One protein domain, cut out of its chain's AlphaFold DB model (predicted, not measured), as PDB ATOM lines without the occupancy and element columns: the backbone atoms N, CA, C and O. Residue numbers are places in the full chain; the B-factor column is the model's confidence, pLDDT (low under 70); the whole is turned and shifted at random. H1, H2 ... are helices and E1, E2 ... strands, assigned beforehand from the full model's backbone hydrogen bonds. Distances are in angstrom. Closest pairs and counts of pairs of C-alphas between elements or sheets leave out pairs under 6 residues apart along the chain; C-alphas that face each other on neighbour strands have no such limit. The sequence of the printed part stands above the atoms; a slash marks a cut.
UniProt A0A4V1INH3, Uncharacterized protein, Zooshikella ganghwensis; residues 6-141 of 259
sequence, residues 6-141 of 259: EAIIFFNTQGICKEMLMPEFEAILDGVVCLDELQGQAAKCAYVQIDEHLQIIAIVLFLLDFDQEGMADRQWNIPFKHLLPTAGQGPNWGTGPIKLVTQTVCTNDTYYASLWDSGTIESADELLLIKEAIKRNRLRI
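This is residues 6 to 141 of the 259 residues of an uncharacterized protein of Zooshikella ganghwensis (UniProt A0A4V1INH3). One strongly twisted sheet of six strands curls round the longest helix, H3, on one of its faces, while two short helices, H1 and H2, sit over separate parts of the opposite face. The long strands E3 and E4 run through the middle of the domain, and the small hairpin of E5 and E6 extends the sheet at one end. The printed part has 136 residues, with three named helices and six named strands in the order E1 E2 H1 E3 E4 H2 E5 E6 H3; the class is mixed, helices and strands. Across the mixed sheet the order is E2 E1 E3 E4 E6 E5, with E4 and E6 parallel and the other neighbours antiparallel. The whole is compact, with a radius of gyration of the C-alphas of 14.3 A, and rounded, spanning 42 by 35 by 31 A.

Start in the sheet with E3, residues 42 to 50, 25.0 A long, and E4, residues 56 to 65, 25.2 A. Find C-alpha 6 at (161.733, 196.828, 211.283); from there E1 runs through residue 12, 20.6 A, and E2 follows as residues 15 to 21, 18.3 A. E5 is residues 88 to 92 and E6 residues 97 to 101. H1 is residues 22 to 29 and H2 residues 80 to 86. H3, residues 126 to 136, runs 15.1 A to C-alpha 136 at (168.671, 182.995, 213.673).

Look first at the hairpin E3 and E4, where N 45 and O 62 are 2.8 A apart. Beside E3 is E1, with N 9 and O 46 at 2.9 A, and E1 forms a hairpin with edge strand E2, with N 10 and O 18 at 2.8 A. Beside E4 is E6, parallel at 19 degrees, with N 59 and O 99 at 2.8 A; E6 forms a hairpin with edge strand E5, with N 90 and O 98 at 2.8 A. H3 is on the sheet, its closest C-alphas to E2 being Ile 16 and Leu 129, 7.3 A apart. H1 and H2 are on the opposite face from H3. H1 lies over E1 at a height over the sheet of 9.6 A. H2 lies over E6 and, only just, over E4 with 3 C-alphas, at a height of 8.4 A, and runs across the strands at 64 degrees to E6 on the local plane. E2, H1 and E3 form a split strand-helix-strand unit, two strands running the same way with E1 between them, and its crossover is right-handed. Every O i to N i+4 pair is within hydrogen-bond range in H1 and H3; in H2 it is 1 of 3, beside 2 of 4 O i to N i+3 pairs.

The C-alphas of Gln 68 and Gly 94, 41.9 A apart, are the two farthest apart. The printed part has no cut. Long links join H1 to E3, E4 to H2 and E6 to H3. Look for low confidence at residues 119 to 124, under 70; the mean pLDDT of the printed part is 87.1.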
ATOM      1  N   GLU A   6     161.180 196.448 212.579       94.81
ATOM      2  CA  GLU A   6     161.733 196.828 211.283       94.81
ATOM      3  C   GLU A   6     163.254 196.655 211.320       94.81
ATOM      4  O   GLU A   6     163.911 197.066 212.283       94.81
ATOM      5  N   ALA A   7     163.807 196.023 210.287       96.00
ATOM      6  CA  ALA A   7     165.232 195.738 210.181       96.00
ATOM      7  C   ALA A   7     165.728 195.891 208.740       96.00
ATOM      8  O   ALA A   7     164.960 195.712 207.793       96.00
ATOM      9  N   ILE A   8     167.022 196.178 208.598       95.94
ATOM     10  CA  ILE A   8     167.740 196.221 207.326       95.94
ATOM     11  C   ILE A   8     168.773 195.096 207.284       95.94
ATOM     12  O   ILE A   8     169.505 194.857 208.246       95.94
ATOM     13  N   ILE A   9     168.835 194.417 206.144       95.44
ATOM     14  CA  ILE A   9     169.807 193.368 205.847       95.44
ATOM     15  C   ILE A   9     170.636 193.809 204.646       95.44
ATOM     16  O   ILE A   9     170.072 194.174 203.616       95.44
ATOM     17  N   PHE A  10     171.956 193.747 204.776       93.94
ATOM     18  CA  PHE A  10     172.923 194.095 203.739       93.94
ATOM     19  C   PHE A  10     173.521 192.834 203.126       93.94
ATOM     20  O   PHE A  10     173.852 191.876 203.835       93.94
ATOM     21  N   PHE A  11     173.695 192.858 201.809       91.31
ATOM     22  CA  PHE A  11     174.256 191.764 201.031       91.31
ATOM     23  C   PHE A  11     175.561 192.173 200.359       91.31
ATOM     24  O   PHE A  11     175.704 193.287 199.857       91.31
ATOM     25  N   ASN A  12     176.483 191.218 200.283       86.31
ATOM     26  CA  ASN A  12     177.686 191.278 199.466       86.31
ATOM     27  C   ASN A  12     177.788 190.022 198.578       86.31
ATOM     28  O   ASN A  12     176.869 189.205 198.503       86.31
ATOM     29  N   THR A  13     178.931 189.837 197.919       79.62
ATOM     30  CA  THR A  13     179.194 188.677 197.047       79.62
ATOM     31  C   THR A  13     179.183 187.322 197.768       79.62
ATOM     32  O   THR A  13     179.040 186.294 197.113       79.62
ATOM     33  N   GLN A  14     179.315 187.294 199.097       81.75
ATOM     34  CA  GLN A  14     179.322 186.081 199.924       81.75
ATOM     35  C   GLN A  14     177.978 185.819 200.635       81.75
ATOM     36  O   GLN A  14     177.847 184.815 201.338       81.75
ATOM     37  N   GLY A  15     176.976 186.689 200.462       86.88
ATOM     38  CA  GLY A  15     175.666 186.599 201.113       86.88
ATOM     39  C   GLY A  15     175.413 187.763 202.072       86.88
ATOM     40  O   GLY A  15     175.759 188.901 201.774       86.88
ATOM     41  N   ILE A  16     174.773 187.497 203.215       90.94
ATOM     42  CA  ILE A  16     174.458 188.540 204.207       90.94
ATOM     43  C   ILE A  16     175.734 188.948 204.947       90.94
ATOM     44  O   ILE A  16     176.302 188.137 205.684       90.94
ATOM     45  N   CYS A  17     176.151 190.204 204.788       90.62
ATOM     46  CA  CYS A  17     177.309 190.766 205.486       90.62
ATOM     47  C   CYS A  17     176.923 191.466 206.792       90.62
ATOM     48  O   CYS A  17     177.647 191.351 207.781       90.62
ATOM     49  N   LYS A  18     175.760 192.126 206.830       91.62
ATOM     50  CA  LYS A  18     175.320 192.902 207.991       91.62
ATOM     51  C   LYS A  18     173.808 192.854 208.171       91.62
ATOM     52  O   LYS A  18     173.051 192.765 207.209       91.62
ATOM     53  N   GLU A  19     173.375 192.943 209.420       94.12
ATOM     54  CA  GLU A  19     171.975 193.031 209.831       94.12
ATOM     55  C   GLU A  19     171.894 194.129 210.896       94.12
ATOM     56  O   GLU A  19     172.758 194.175 211.773       94.12
ATOM     57  N   MET A  20     170.885 194.995 210.839       94.44
ATOM     58  CA  MET A  20     170.671 196.046 211.840       94.44
ATOM     59  C   MET A  20     169.190 196.407 211.969       94.44
ATOM     60  O   MET A  20     168.392 196.129 211.070       94.44
ATOM     61  N   LEU A  21     168.807 197.023 213.083       94.62
ATOM     62  CA  LEU A  21     167.446 197.526 213.283       94.62
ATOM     63  C   LEU A  21     167.233 198.855 212.547       94.62
ATOM     64  O   LEU A  21     168.181 199.590 212.284       94.62
ATOM     65  N   MET A  22     165.974 199.202 212.262       93.19
ATOM     66  CA  MET A  22     165.642 200.463 211.582       93.19
ATOM     67  C   MET A  22     166.248 201.717 212.253       93.19
ATOM     68  O   MET A  22     166.826 202.520 211.529       93.19
ATOM     69  N   PRO A  23     166.242 201.880 213.593       91.56
ATOM     70  CA  PRO A  23     166.873 203.044 214.225       91.56
ATOM     71  C   PRO A  23     168.397 203.102 214.041       91.56
ATOM     72  O   PRO A  23     168.980 204.180 213.991       91.56
ATOM     73  N   GLU A  24     169.060 201.945 213.943       91.25
ATOM     74  CA  GLU A  24     170.502 201.880 213.670       91.25
ATOM     75  C   GLU A  24     170.791 202.292 212.223       91.25
ATOM     76  O   GLU A  24     171.772 202.978 211.955       91.25
ATOM     77  N   PHE A  25     169.905 201.915 211.299       93.19
ATOM     78  CA  PHE A  25     169.988 202.325 209.905       93.19
ATOM     79  C   PHE A  25     169.723 203.823 209.711       93.19
ATOM     80  O   PHE A  25     170.442 204.471 208.957       93.19
ATOM     81  N   GLU A  26     168.747 204.395 210.418       91.31
ATOM     82  CA  GLU A  26     168.482 205.842 210.400       91.31
ATOM     83  C   GLU A  26     169.725 206.641 210.821       91.31
ATOM     84  O   GLU A  26     170.089 207.601 210.152       91.31
ATOM     85  N   ALA A  27     170.464 206.175 211.836       90.25
ATOM     86  CA  ALA A  27     171.717 206.810 212.248       90.25
ATOM     87  C   ALA A  27     172.812 206.785 211.158       90.25
ATOM     88  O   ALA A  27     173.662 207.677 211.110       90.25
ATOM     89  N   ILE A  28     172.806 205.778 210.279       90.06
ATOM     90  CA  ILE A  28     173.725 205.703 209.133       90.06
ATOM     91  C   ILE A  28     173.305 206.699 208.050       90.06
ATOM     92  O   ILE A  28     174.161 207.399 207.513       90.06
ATOM     93  N   LEU A  29     172.005 206.807 207.765       89.12
ATOM     94  CA  LEU A  29     171.479 207.789 206.807       89.12
ATOM     95  C   LEU A  29     171.705 209.234 207.271       89.12
ATOM     96  O   LEU A  29     172.030 210.099 206.460       89.12
ATOM     97  N   ASP A  30     171.626 209.481 208.579       87.12
ATOM     98  CA  ASP A  30     171.948 210.776 209.190       87.12
ATOM     99  C   ASP A  30     173.459 211.088 209.166       87.12
ATOM    100  O   ASP A  30     173.886 212.191 209.519       87.12
ATOM    101  N   GLY A  31     174.292 210.130 208.741       82.44
ATOM    102  CA  GLY A  31     175.742 210.279 208.650       82.44
ATOM    103  C   GLY A  31     176.451 210.281 210.005       82.44
ATOM    104  O   GLY A  31     177.549 210.819 210.128       82.44
ATOM    105  N   VAL A  32     175.833 209.706 211.038       82.50
ATOM    106  CA  VAL A  32     176.442 209.579 212.370       82.50
ATOM    107  C   VAL A  32     177.424 208.402 212.416       82.50
ATOM    108  O   VAL A  32     178.361 208.407 213.213       82.50
ATOM    109  N   VAL A  33     177.217 207.391 211.565       83.25
ATOM    110  CA  VAL A  33     177.993 206.144 211.543       83.25
ATOM    111  C   VAL A  33     178.421 205.806 210.117       83.25
ATOM    112  O   VAL A  33     177.588 205.738 209.217       83.25
ATOM    113  N   CYS A  34     179.714 205.534 209.938       84.75
ATOM    114  CA  CYS A  34     180.294 205.065 208.680       84.75
ATOM    115  C   CYS A  34     180.336 203.527 208.645       84.75
ATOM    116  O   CYS A  34     180.545 202.877 209.675       84.75
ATOM    117  N   LEU A  35     180.162 202.937 207.462       86.88
ATOM    118  CA  LEU A  35     180.297 201.500 207.231       86.88
ATOM    119  C   LEU A  35     181.523 201.203 206.364       86.88
ATOM    120  O   LEU A  35     181.426 201.105 205.143       86.88
ATOM    121  N   ASP A  36     182.669 200.981 207.014       85.00
ATOM    122  CA  ASP A  36     183.946 200.721 206.330       85.00
ATOM    123  C   ASP A  36     183.892 199.518 205.377       85.00
ATOM    124  O   ASP A  36     184.526 199.503 204.325       85.00
ATOM    125  N   GLU A  37     183.088 198.510 205.717       85.69
ATOM    126  CA  GLU A  37     182.933 197.287 204.924       85.69
ATOM    127  C   GLU A  37     182.212 197.498 203.581       85.69
ATOM    128  O   GLU A  37     182.270 196.619 202.721       85.69
ATOM    129  N   LEU A  38     181.551 198.647 203.397       86.12
ATOM    130  CA  LEU A  38     180.811 199.009 202.185       86.12
ATOM    131  C   LEU A  38     181.423 200.211 201.444       86.12
ATOM    132  O   LEU A  38     180.817 200.701 200.499       86.12
ATOM    133  N   GLN A  39     182.620 200.673 201.824       90.62
ATOM    134  CA  GLN A  39     183.283 201.820 201.189       90.62
ATOM    135  C   GLN A  39     183.367 201.690 199.660       90.62
ATOM    136  O   GLN A  39     183.859 200.692 199.123       90.62
ATOM    137  N   GLY A  40     182.900 202.731 198.966       89.25
ATOM    138  CA  GLY A  40     182.955 202.861 197.511       89.25
ATOM    139  C   GLY A  40     182.110 201.839 196.744       89.25
ATOM    140  O   GLY A  40     182.421 201.556 195.586       89.25
ATOM    141  N   GLN A  41     181.091 201.244 197.375       90.06
ATOM    142  CA  GLN A  41     180.276 200.183 196.785       90.06
ATOM    143  C   GLN A  41     178.779 200.497 196.841       90.06
ATOM    144  O   GLN A  41     178.274 201.097 197.787       90.06
ATOM    145  N   ALA A  42     178.061 200.010 195.828       90.81
ATOM    146  CA  ALA A  42     176.607 199.931 195.827       90.81
ATOM    147  C   ALA A  42     176.173 198.651 196.553       90.81
ATOM    148  O   ALA A  42     176.405 197.538 196.067       90.81
ATOM    149  N   ALA A  43     175.555 198.790 197.721       92.19
ATOM    150  CA  ALA A  43     175.106 197.663 198.519       92.19
ATOM    151  C   ALA A  43     173.674 197.264 198.153       92.19
ATOM    152  O   ALA A  43     172.744 198.076 198.170       92.19
ATOM    153  N   LYS A  44     173.473 195.968 197.902       94.06
ATOM    154  CA  LYS A  44     172.133 195.380 197.881       94.06
ATOM    155  C   LYS A  44     171.626 195.281 199.311       94.06
ATOM    156  O   LYS A  44     172.298 194.719 200.173       94.06
ATOM    157  N   CYS A  45     170.431 195.800 199.544       94.94
ATOM    158  CA  CYS A  45     169.807 195.858 200.854       94.94
ATOM    159  C   CYS A  45     168.374 195.314 200.804       94.94
ATOM    160  O   CYS A  45     167.703 195.349 199.768       94.94
ATOM    161  N   ALA A  46     167.895 194.823 201.943       95.56
ATOM    162  CA  ALA A  46     166.505 194.443 202.141       95.56
ATOM    163  C   ALA A  46     165.969 195.067 203.427       95.56
ATOM    164  O   ALA A  46     166.493 194.817 204.511       95.56
ATOM    165  N   TYR A  47     164.896 195.842 203.304       96.06
ATOM    166  CA  TYR A  47     164.080 196.256 204.437       96.06
ATOM    167  C   TYR A  47     163.062 195.159 204.732       96.06
ATOM    168  O   TYR A  47     162.400 194.666 203.816       96.06
ATOM    169  N   VAL A  48     162.937 194.777 206.001       95.06
ATOM    170  CA  VAL A  48     162.116 193.645 206.435       95.06
ATOM    171  C   VAL A  48     161.224 194.059 207.601       95.06
ATOM    172  O   VAL A  48     161.706 194.586 208.606       95.06
ATOM    173  N   GLN A  49     159.924 193.773 207.491       94.25
ATOM    174  CA  GLN A  49     158.986 193.847 208.613       94.25
ATOM    175  C   GLN A  49     158.780 192.467 209.221       94.25
ATOM    176  O   GLN A  49     158.425 191.518 208.521       94.25
ATOM    177  N   ILE A  50     158.969 192.377 210.532       92.94
ATOM    178  CA  ILE A  50     158.987 191.127 211.289       92.94
ATOM    179  C   ILE A  50     157.934 191.218 212.391       92.94
ATOM    180  O   ILE A  50     157.875 192.212 213.114       92.94
ATOM    181  N   ASP A  51     157.089 190.203 212.522       90.38
ATOM    182  CA  ASP A  51     156.085 190.148 213.582       90.38
ATOM    183  C   ASP A  51     156.675 189.714 214.940       90.38
ATOM    184  O   ASP A  51     157.864 189.416 215.088       90.38
ATOM    185  N   GLU A  52     155.826 189.659 215.964       87.44
ATOM    186  CA  GLU A  52     156.213 189.207 217.307       87.44
ATOM    187  C   GLU A  52     156.568 187.707 217.401       87.44
ATOM    188  O   GLU A  52     157.037 187.253 218.446       87.44
ATOM    189  N   HIS A  53     156.374 186.941 216.326       86.69
ATOM    190  CA  HIS A  53     156.672 185.513 216.204       86.69
ATOM    191  C   HIS A  53     157.876 185.228 215.289       86.69
ATOM    192  O   HIS A  53     158.083 184.078 214.885       86.69
ATOM    193  N   LEU A  54     158.678 186.253 214.970       89.25
ATOM    194  CA  LEU A  54     159.813 186.169 214.042       89.25
ATOM    195  C   LEU A  54     159.409 185.709 212.631       89.25
ATOM    196  O   LEU A  54     160.213 185.111 211.913       89.25
ATOM    197  N   GLN A  55     158.167 185.970 212.230       90.12
ATOM    198  CA  GLN A  55     157.706 185.782 210.863       90.12
ATOM    199  C   GLN A  55     157.880 187.074 210.085       90.12
ATOM    200  O   GLN A  55     157.594 188.171 210.565       90.12
ATOM    201  N   ILE A  56     158.335 186.934 208.849       92.44
ATOM    202  CA  ILE A  56     158.480 188.063 207.942       92.44
ATOM    203  C   ILE A  56     157.115 188.357 207.327       92.44
ATOM    204  O   ILE A  56     156.492 187.477 206.738       92.44
ATOM    205  N   ILE A  57     156.666 189.600 207.465       93.12
ATOM    206  CA  ILE A  57     155.391 190.089 206.935       93.12
ATOM    207  C   ILE A  57     155.606 190.762 205.577       93.12
ATOM    208  O   ILE A  57     154.782 190.630 204.668       93.12
ATOM    209  N   ALA A  58     156.701 191.514 205.449       93.31
ATOM    210  CA  ALA A  58     156.976 192.310 204.269       93.31
ATOM    211  C   ALA A  58     158.472 192.476 204.004       93.31
ATOM    212  O   ALA A  58     159.261 192.526 204.948       93.31
ATOM    213  N   ILE A  59     158.831 192.599 202.725       94.25
ATOM    214  CA  ILE A  59     160.190 192.842 202.243       94.25
ATOM    215  C   ILE A  59     160.167 193.924 201.157       94.25
ATOM    216  O   ILE A  59     159.336 193.881 200.248       94.25
ATOM    217  N   VAL A  60     161.112 194.861 201.230       94.25
ATOM    218  CA  VAL A  60     161.436 195.804 200.149       94.25
ATOM    219  C   VAL A  60     162.912 195.647 199.797       94.25
ATOM    220  O   VAL A  60     163.767 195.822 200.664       94.25
ATOM    221  N   LEU A  61     163.208 195.310 198.543       94.25
ATOM    222  CA  LEU A  61     164.573 195.142 198.041       94.25
ATOM    223  C   LEU A  61     165.065 196.439 197.401       94.25
ATOM    224  O   LEU A  61     164.512 196.877 196.395       94.25
ATOM    225  N   PHE A  62     166.107 197.044 197.970       94.38
ATOM    226  CA  PHE A  62     166.640 198.329 197.520       94.38
ATOM    227  C   PHE A  62     168.167 198.360 197.437       94.38
ATOM    228  O   PHE A  62     168.856 197.535 198.035       94.38
ATOM    229  N   LEU A  63     168.684 199.299 196.656       93.62
ATOM    230  CA  LEU A  63     170.098 199.606 196.510       93.62
ATOM    231  C   LEU A  63     170.422 200.844 197.342       93.62
ATOM    232  O   LEU A  63     169.616 201.777 197.405       93.62
ATOM    233  N   LEU A  64     171.591 200.836 197.974       93.75
ATOM    234  CA  LEU A  64     172.132 201.978 198.698       93.75
ATOM    235  C   LEU A  64     173.606 202.138 198.351       93.75
ATOM    236  O   LEU A  64     174.386 201.200 198.523       93.75
ATOM    237  N   ASP A  65     173.970 203.324 197.885       93.12
ATOM    238  CA  ASP A  65     175.344 203.652 197.539       93.12
ATOM    239  C   ASP A  65     176.095 204.187 198.755       93.12
ATOM    240  O   ASP A  65     175.548 204.940 199.567       93.12
ATOM    241  N   PHE A  66     177.359 203.791 198.859       92.88
ATOM    242  CA  PHE A  66     178.288 204.265 199.871       92.88
ATOM    243  C   PHE A  66     179.473 204.962 199.206       92.88
ATOM    244  O   PHE A  66     180.036 204.472 198.221       92.88
ATOM    245  N   ASP A  67     179.865 206.110 199.750       92.62
ATOM    246  CA  ASP A  67     181.021 206.855 199.263       92.62
ATOM    247  C   ASP A  67     182.357 206.229 199.714       92.62
ATOM    248  O   ASP A  67     182.408 205.175 200.354       92.62
ATOM    249  N   GLN A  68     183.471 206.867 199.347       93.06
ATOM    250  CA  GLN A  68     184.821 206.396 199.687       93.06
ATOM    251  C   GLN A  68     185.118 206.443 201.195       93.06
ATOM    252  O   GLN A  68     186.051 205.788 201.648       93.06
ATOM    253  N   GLU A  69     184.339 207.201 201.967       87.81
ATOM    254  CA  GLU A  69     184.450 207.301 203.425       87.81
ATOM    255  C   GLU A  69     183.509 206.307 204.133       87.81
ATOM    256  O   GLU A  69     183.549 206.168 205.353       87.81
ATOM    257  N   GLY A  70     182.688 205.567 203.377       88.69
ATOM    258  CA  GLY A  70     181.743 204.584 203.907       88.69
ATOM    259  C   GLY A  70     180.458 205.234 204.407       88.69
ATOM    260  O   GLY A  70     179.731 204.640 205.206       88.69
ATOM    261  N   MET A  71     180.180 206.455 203.959       91.00
ATOM    262  CA  MET A  71     178.954 207.177 204.258       91.00
ATOM    263  C   MET A  71     177.884 206.794 203.247       91.00
ATOM    264  O   MET A  71     178.152 206.725 202.046       91.00
ATOM    265  N   ALA A  72     176.670 206.550 203.732       92.12
ATOM    266  CA  ALA A  72     175.527 206.308 202.866       92.12
ATOM    267  C   ALA A  72     175.176 207.566 202.054       92.12
ATOM    268  O   ALA A  72     175.329 208.694 202.536       92.12
ATOM    269  N   ASP A  73     174.674 207.371 200.835       91.19
ATOM    270  CA  ASP A  73     174.186 208.459 199.988       91.19
ATOM    271  C   ASP A  73     173.087 209.265 200.702       91.19
ATOM    272  O   ASP A  73     172.017 208.752 201.030       91.19
ATOM    273  N   ARG A  74     173.342 210.562 200.912       84.62
ATOM    274  CA  ARG A  74     172.418 211.480 201.597       84.62
ATOM    275  C   ARG A  74     171.182 211.801 200.762       84.62
ATOM    276  O   ARG A  74     170.187 212.286 201.298       84.62
ATOM    277  N   GLN A  75     171.245 211.581 199.451       85.88
ATOM    278  CA  GLN A  75     170.121 211.784 198.547       85.88
ATOM    279  C   GLN A  75     169.176 210.576 198.536       85.88
ATOM    280  O   GLN A  75     168.069 210.672 197.999       85.88
ATOM    281  N   TRP A  76     169.579 209.461 199.147       89.88
ATOM    282  CA  TRP A  76     168.761 208.267 199.237       89.88
ATOM    283  C   TRP A  76     167.561 208.498 200.165       89.88
ATOM    284  O   TRP A  76     167.704 208.841 201.338       89.88
ATOM    285  N   ASN A  77     166.348 208.306 199.641       86.75
ATOM    286  CA  ASN A  77     165.116 208.472 200.408       86.75
ATOM    287  C   ASN A  77     163.998 207.581 199.854       86.75
ATOM    288  O   ASN A  77     163.209 208.000 199.004       86.75
ATOM    289  N   ILE A  78     163.935 206.335 200.326       89.12
ATOM    290  CA  ILE A  78     162.868 205.403 199.953       89.12
ATOM    291  C   ILE A  78     161.807 205.345 201.064       89.12
ATOM    292  O   ILE A  78     162.089 204.883 202.173       89.12
ATOM    293  N   PRO A  79     160.545 205.726 200.787       89.56
ATOM    294  CA  PRO A  79     159.489 205.712 201.791       89.56
ATOM    295  C   PRO A  79     158.870 204.312 201.937       89.56
ATOM    296  O   PRO A  79     157.792 204.031 201.405       89.56
ATOM    297  N   PHE A  80     159.511 203.426 202.708       90.50
ATOM    298  CA  PHE A  80     159.072 202.029 202.880       90.50
ATOM    299  C   PHE A  80     157.581 201.890 203.228       90.50
ATOM    300  O   PHE A  80     156.853 201.129 202.591       90.50
ATOM    301  N   LYS A  81     157.086 202.689 204.183       86.69
ATOM    302  CA  LYS A  81     155.686 202.648 204.652       86.69
ATOM    303  C   LYS A  81     154.664 202.973 203.558       86.69
ATOM    304  O   LYS A  81     153.537 202.487 203.624       86.69
ATOM    305  N   HIS A  82     155.054 203.762 202.558       86.88
ATOM    306  CA  HIS A  82     154.204 204.118 201.423       86.88
ATOM    307  C   HIS A  82     154.278 203.093 200.285       86.88
ATOM    308  O   HIS A  82     153.318 202.972 199.530       86.88
ATOM    309  N   LEU A  83     155.373 202.333 200.185       86.88
ATOM    310  CA  LEU A  83     155.556 201.292 199.166       86.88
ATOM    311  C   LEU A  83     154.886 199.964 199.532       86.88
ATOM    312  O   LEU A  83     154.396 199.247 198.661       86.88
ATOM    313  N   LEU A  84     154.833 199.625 200.821       88.00
ATOM    314  CA  LEU A  84     154.258 198.357 201.276       88.00
ATOM    315  C   LEU A  84     152.770 198.138 200.935       88.00
ATOM    316  O   LEU A  84     152.395 196.990 200.687       88.00
ATOM    317  N   PRO A  85     151.887 199.155 200.936       85.38
ATOM    318  CA  PRO A  85     150.499 198.983 200.505       85.38
ATOM    319  C   PRO A  85     150.352 198.602 199.028       85.38
ATOM    320  O   PRO A  85     149.399 197.910 198.684       85.38
ATOM    321  N   THR A  86     151.288 199.025 198.177       83.56
ATOM    322  CA  THR A  86     151.323 198.716 196.736       83.56
ATOM    323  C   THR A  86     152.150 197.472 196.407       83.56
ATOM    324  O   THR A  86     152.349 197.162 195.238       83.56
ATOM    325  N   ALA A  87     152.655 196.768 197.424       86.19
ATOM    326  CA  ALA A  87     153.492 195.592 197.245       86.19
ATOM    327  C   ALA A  87     152.741 194.438 196.568       86.19
ATOM    328  O   ALA A  87     151.563 194.192 196.843       86.19
ATOM    329  N   GLY A  88     153.459 193.684 195.736       86.06
ATOM    330  CA  GLY A  88     152.971 192.426 195.186       86.06
ATOM    331  C   GLY A  88     153.008 191.293 196.212       86.06
ATOM    332  O   GLY A  88     153.420 191.459 197.366       86.06
ATOM    333  N   GLN A  89     152.575 190.111 195.776       88.56
ATOM    334  CA  GLN A  89     152.638 188.895 196.584       88.56
ATOM    335  C   GLN A  89     153.985 188.199 196.378       88.56
ATOM    336  O   GLN A  89     154.338 187.835 195.259       88.56
ATOM    337  N   GLY A  90     154.726 188.015 197.468       86.88
ATOM    338  CA  GLY A  90     155.963 187.245 197.515       86.88
ATOM    339  C   GLY A  90     155.743 185.779 197.914       86.88
ATOM    340  O   GLY A  90     154.604 185.305 197.988       86.88
ATOM    341  N   PRO A  91     156.830 185.039 198.203       86.38
ATOM    342  CA  PRO A  91     156.741 183.649 198.635       86.38
ATOM    343  C   PRO A  91     155.944 183.500 199.940       86.38
ATOM    344  O   PRO A  91     155.953 184.367 200.812       86.38
ATOM    345  N   ASN A  92     155.263 182.361 200.088       87.38
ATOM    346  CA  ASN A  92     154.548 182.010 201.313       87.38
ATOM    347  C   ASN A  92     155.431 181.131 202.209       87.38
ATOM    348  O   ASN A  92     155.895 180.068 201.791       87.38
ATOM    349  N   TRP A  93     155.640 181.557 203.455       83.94
ATOM    350  CA  TRP A  93     156.483 180.856 204.430       83.94
ATOM    351  C   TRP A  93     155.729 180.194 205.583       83.94
ATOM    352  O   TRP A  93     156.365 179.722 206.523       83.94
ATOM    353  N   GLY A  94     154.406 180.078 205.473       73.44
ATOM    354  CA  GLY A  94     153.562 179.332 206.411       73.44
ATOM    355  C   GLY A  94     152.422 180.149 207.014       73.44
ATOM    356  O   GLY A  94     151.485 179.562 207.544       73.44
ATOM    357  N   THR A  95     152.458 181.478 206.895       77.62
ATOM    358  CA  THR A  95     151.438 182.402 207.428       77.62
ATOM    359  C   THR A  95     150.705 183.192 206.339       77.62
ATOM    360  O   THR A  95     149.905 184.072 206.648       77.62
ATOM    361  N   GLY A  96     150.933 182.858 205.065       84.88
ATOM    362  CA  GLY A  96     150.416 183.585 203.906       84.88
ATOM    363  C   GLY A  96     151.543 184.139 203.027       84.88
ATOM    364  O   GLY A  96     152.714 184.065 203.407       84.88
ATOM    365  N   PRO A  97     151.219 184.645 201.823       88.44
ATOM    366  CA  PRO A  97     152.200 185.325 200.985       88.44
ATOM    367  C   PRO A  97     152.694 186.592 201.690       88.44
ATOM    368  O   PRO A  97     151.889 187.392 202.174       88.44
ATOM    369  N   ILE A  98     154.013 186.777 201.738       92.25
ATOM    370  CA  ILE A  98     154.594 188.023 202.246       92.25
ATOM    371  C   ILE A  98     154.329 189.161 201.260       92.25
ATOM    372  O   ILE A  98     154.203 188.939 200.055       92.25
ATOM    373  N   LYS A  99     154.294 190.397 201.750       92.62
ATOM    374  CA  LYS A  99     154.313 191.573 200.872       92.62
ATOM    375  C   LYS A  99     155.717 191.755 200.317       92.62
ATOM    376  O   LYS A  99     156.660 191.857 201.098       92.62
ATOM    377  N   LEU A 100     155.861 191.803 199.001       92.38
ATOM    378  CA  LEU A 100     157.163 191.928 198.359       92.38
ATOM    379  C   LEU A 100     157.171 193.109 197.387       92.38
ATOM    380  O   LEU A 100     156.328 193.202 196.496       92.38
ATOM    381  N   VAL A 101     158.141 194.002 197.574       91.44
ATOM    382  CA  VAL A 101     158.461 195.082 196.637       91.44
ATOM    383  C   VAL A 101     159.852 194.822 196.079       91.44
ATOM    384  O   VAL A 101     160.838 194.829 196.818       91.44
ATOM    385  N   THR A 102     159.913 194.602 194.774       90.19
ATOM    386  CA  THR A 102     161.148 194.507 193.996       90.19
ATOM    387  C   THR A 102     161.080 195.477 192.823       90.19
ATOM    388  O   THR A 102     160.042 196.110 192.599       90.19
ATOM    389  N   GLN A 103     162.168 195.599 192.064       89.06
ATOM    390  CA  GLN A 103     162.207 196.466 190.887       89.06
ATOM    391  C   GLN A 103     161.119 196.096 189.864       89.06
ATOM    392  O   GLN A 103     160.365 196.972 189.449       89.06
ATOM    393  N   THR A 104     160.948 194.814 189.528       84.00
ATOM    394  CA  THR A 104     159.914 194.354 188.574       84.00
ATOM    395  C   THR A 104     158.470 194.545 189.044       84.00
ATOM    396  O   THR A 104     157.569 194.658 188.214       84.00
ATOM    397  N   VAL A 105     158.228 194.566 190.357       79.62
ATOM    398  CA  VAL A 105     156.879 194.650 190.947       79.62
ATOM    399  C   VAL A 105     156.472 196.096 191.257       79.62
ATOM    400  O   VAL A 105     155.287 196.387 191.429       79.62
ATOM    401  N   CYS A 106     157.430 197.021 191.333       80.06
ATOM    402  CA  CYS A 106     157.149 198.413 191.652       80.06
ATOM    403  C   CYS A 106     156.433 199.119 190.493       80.06
ATOM    404  O   CYS A 106     156.929 199.167 189.372       80.06
ATOM    405  N   THR A 107     155.283 199.727 190.782       72.50
ATOM    406  CA  THR A 107     154.492 200.513 189.821       72.50
ATOM    407  C   THR A 107     154.845 202.002 189.814       72.50
ATOM    408  O   THR A 107     154.257 202.764 189.050       72.50
ATOM    409  N   ASN A 108     155.761 202.438 190.684       71.50
ATOM    410  CA  ASN A 108     156.180 203.832 190.793       71.50
ATOM    411  C   ASN A 108     157.567 204.037 190.171       71.50
ATOM    412  O   ASN A 108     158.579 203.613 190.737       71.50
ATOM    413  N   ASP A 109     157.599 204.768 189.058       72.56
ATOM    414  CA  ASP A 109     158.808 205.050 188.278       72.56
ATOM    415  C   ASP A 109     159.882 205.819 189.066       72.56
ATOM    416  O   ASP A 109     161.070 205.694 188.778       72.56
ATOM    417  N   THR A 110     159.495 206.572 190.103       78.50
ATOM    418  CA  THR A 110     160.417 207.414 190.891       78.50
ATOM    419  C   THR A 110     161.475 206.588 191.625       78.50
ATOM    420  O   THR A 110     162.619 207.014 191.742       78.50
ATOM    421  N   TYR A 111     161.101 205.405 192.122       81.38
ATOM    422  CA  TYR A 111     161.972 204.566 192.958       81.38
ATOM    423  C   TYR A 111     162.533 203.360 192.208       81.38
ATOM    424  O   TYR A 111     163.361 202.636 192.749       81.38
ATOM    425  N   TYR A 112     162.102 203.142 190.964       83.31
ATOM    426  CA  TYR A 112     162.446 201.966 190.169       83.31
ATOM    427  C   TYR A 112     163.964 201.741 190.048       83.31
ATOM    428  O   TYR A 112     164.433 200.609 190.145       83.31
ATOM    429  N   ALA A 113     164.740 202.819 189.888       85.25
ATOM    430  CA  ALA A 113     166.198 202.759 189.763       85.25
ATOM    431  C   ALA A 113     166.918 202.366 191.065       85.25
ATOM    432  O   ALA A 113     168.018 201.824 191.018       85.25
ATOM    433  N   SER A 114     166.298 202.618 192.219       88.38
ATOM    434  CA  SER A 114     166.861 202.319 193.541       88.38
ATOM    435  C   SER A 114     166.387 200.973 194.091       88.38
ATOM    436  O   SER A 114     166.718 200.627 195.222       88.38
ATOM    437  N   LEU A 115     165.597 200.213 193.331       91.50
ATOM    438  CA  LEU A 115     165.152 198.868 193.687       91.50
ATOM    439  C   LEU A 115     165.957 197.821 192.914       91.50
ATOM    440  O   LEU A 115     166.532 198.104 191.866       91.50
ATOM    441  N   TRP A 116     165.968 196.590 193.416       92.25
ATOM    442  CA  TRP A 116     166.550 195.447 192.709       92.25
ATOM    443  C   TRP A 116     165.644 194.216 192.816       92.25
ATOM    444  O   TRP A 116     164.713 194.181 193.624       92.25
ATOM    445  N   ASP A 117     165.898 193.210 191.982       87.38
ATOM    446  CA  ASP A 117     165.212 191.916 192.013       87.38
ATOM    447  C   ASP A 117     166.153 190.809 192.513       87.38
ATOM    448  O   ASP A 117     167.306 190.718 192.082       87.38
ATOM    449  N   SER A 118     165.657 189.936 193.396       81.69
ATOM    450  CA  SER A 118     166.365 188.709 193.789       81.69
ATOM    451  C   SER A 118     166.419 187.741 192.605       81.69
ATOM    452  O   SER A 118     165.377 187.370 192.060       81.69
ATOM    453  N   GLY A 119     167.622 187.347 192.185       65.38
ATOM    454  CA  GLY A 119     167.837 186.534 190.989       65.38
ATOM    455  C   GLY A 119     167.964 185.048 191.317       65.38
ATOM    456  O   GLY A 119     168.699 184.665 192.215       65.38
ATOM    457  N   THR A 120     167.295 184.183 190.552       52.59
ATOM    458  CA  THR A 120     167.283 182.720 190.773       52.59
ATOM    459  C   THR A 120     168.437 181.969 190.091       52.59
ATOM    460  O   THR A 120     168.359 180.751 189.957       52.59
ATOM    461  N   ILE A 121     169.477 182.639 189.581       46.69
ATOM    462  CA  ILE A 121     170.309 182.010 188.536       46.69
ATOM    463  C   ILE A 121     171.703 181.571 189.015       46.69
ATOM    464  O   ILE A 121     172.123 180.493 188.610       46.69
ATOM    465  N   GLU A 122     172.394 182.283 189.920       42.66
ATOM    466  CA  GLU A 122     173.752 181.861 190.358       42.66
ATOM    467  C   GLU A 122     174.119 182.153 191.833       42.66
ATOM    468  O   GLU A 122     175.158 181.683 192.300       42.66
ATOM    469  N   SER A 123     173.277 182.851 192.604       46.94
ATOM    470  CA  SER A 123     173.442 183.088 194.050       46.94
ATOM    471  C   SER A 123     172.381 182.331 194.857       46.94
ATOM    472  O   SER A 123     171.312 181.994 194.351       46.94
ATOM    473  N   ALA A 124     172.683 182.003 196.118       57.38
ATOM    474  CA  ALA A 124     171.675 181.468 197.032       57.38
ATOM    475  C   ALA A 124     170.490 182.443 197.102       57.38
ATOM    476  O   ALA A 124     170.722 183.629 197.314       57.38
ATOM    477  N   ASP A 125     169.264 181.931 196.943       81.19
ATOM    478  CA  ASP A 125     168.017 182.708 196.974       81.19
ATOM    479  C   ASP A 125     168.046 183.715 198.136       81.19
ATOM    480  O   ASP A 125     168.006 183.329 199.311       81.19
ATOM    481  N   GLU A 126     168.185 185.009 197.822       87.88
ATOM    482  CA  GLU A 126     168.397 186.033 198.843       87.88
ATOM    483  C   GLU A 126     167.200 186.110 199.796       87.88
ATOM    484  O   GLU A 126     167.378 186.350 200.990       87.88
ATOM    485  N   LEU A 127     165.990 185.795 199.319       89.94
ATOM    486  CA  LEU A 127     164.801 185.721 200.166       89.94
ATOM    487  C   LEU A 127     164.904 184.573 201.178       89.94
ATOM    488  O   LEU A 127     164.488 184.718 202.332       89.94
ATOM    489  N   LEU A 128     165.502 183.445 200.787       89.31
ATOM    490  CA  LEU A 128     165.780 182.338 201.699       89.31
ATOM    491  C   LEU A 128     166.863 182.710 202.721       89.31
ATOM    492  O   LEU A 128     166.729 182.371 203.899       89.31
ATOM    493  N   LEU A 129     167.899 183.448 202.308       91.56
ATOM    494  CA  LEU A 129     168.918 183.959 203.228       91.56
ATOM    495  C   LEU A 129     168.312 184.904 204.273       91.56
ATOM    496  O   LEU A 129     168.612 184.762 205.459       91.56
ATOM    497  N   ILE A 130     167.420 185.812 203.859       92.50
ATOM    498  CA  ILE A 130     166.674 186.699 204.766       92.50
ATOM    499  C   ILE A 130     165.884 185.867 205.772       92.50
ATOM    500  O   ILE A 130     165.982 186.085 206.980       92.50
ATOM    501  N   LYS A 131     165.134 184.872 205.288       91.25
ATOM    502  CA  LYS A 131     164.336 183.989 206.140       91.25
ATOM    503  C   LYS A 131     165.182 183.302 207.211       91.25
ATOM    504  O   LYS A 131     164.819 183.316 208.390       91.25
ATOM    505  N   GLU A 132     166.314 182.721 206.827       91.25
ATOM    506  CA  GLU A 132     167.210 182.056 207.777       91.25
ATOM    507  C   GLU A 132     167.920 183.057 208.707       91.25
ATOM    508  O   GLU A 132     168.175 182.740 209.869       91.25
ATOM    509  N   ALA A 133     168.204 184.284 208.264       91.69
ATOM    510  CA  ALA A 133     168.742 185.341 209.122       91.69
ATOM    511  C   ALA A 133     167.765 185.752 210.230       91.69
ATOM    512  O   ALA A 133     168.123 185.696 211.409       91.69
ATOM    513  N   ILE A 134     166.508 186.032 209.878       91.75
ATOM    514  CA  ILE A 134     165.481 186.395 210.862       91.75
ATOM    515  C   ILE A 134     165.229 185.250 211.847       91.75
ATOM    516  O   ILE A 134     165.143 185.474 213.054       91.75
ATOM    517  N   LYS A 135     165.224 184.001 211.366       90.81
ATOM    518  CA  LYS A 135     165.092 182.813 212.219       90.81
ATOM    519  C   LYS A 135     166.266 182.626 213.187       90.81
ATOM    520  O   LYS A 135     166.054 182.184 214.315       90.81
ATOM    521  N   ARG A 136     167.495 182.968 212.779       90.44
ATOM    522  CA  ARG A 136     168.671 182.995 213.673       90.44
ATOM    523  C   ARG A 136     168.562 184.089 214.742       90.44
ATOM    524  O   ARG A 136     169.199 183.960 215.784       90.44
ATOM    525  N   ASN A 137     167.762 185.129 214.492       90.50
ATOM    526  CA  ASN A 137     167.434 186.217 215.415       90.50
ATOM    527  C   ASN A 137     168.667 186.889 216.053       90.50
ATOM    528  O   ASN A 137     168.734 187.097 217.269       90.50
ATOM    529  N   ARG A 138     169.668 187.236 215.232       87.69
ATOM    530  CA  ARG A 138     170.889 187.922 215.697       87.69
ATOM    531  C   ARG A 138     170.599 189.298 216.295       87.69
ATOM    532  O   ARG A 138     171.235 189.675 217.275       87.69
ATOM    533  N   LEU A 139     169.581 189.976 215.768       86.94
ATOM    534  CA  LEU A 139     169.095 191.276 216.237       86.94
ATOM    535  C   LEU A 139     168.367 191.212 217.590       86.94
ATOM    536  O   LEU A 139     167.941 192.242 218.102       86.94
ATOM    537  N   ARG A 140     168.218 190.014 218.186       86.00
ATOM    538  CA  ARG A 140     167.543 189.793 219.479       86.00
ATOM    539  C   ARG A 140     166.165 190.453 219.535       86.00
ATOM    540  O   ARG A 140     165.782 191.038 220.550       86.00
ATOM    541  N   ILE A 141     165.419 190.334 218.441       84.25
ATOM    542  CA  ILE A 141     164.074 190.878 218.309       84.25
ATOM    543  C   ILE A 141     163.227 190.287 219.430       84.25
ATOM    544  O   ILE A 141     163.147 189.063 219.600       84.25
TER     545      ILE A 141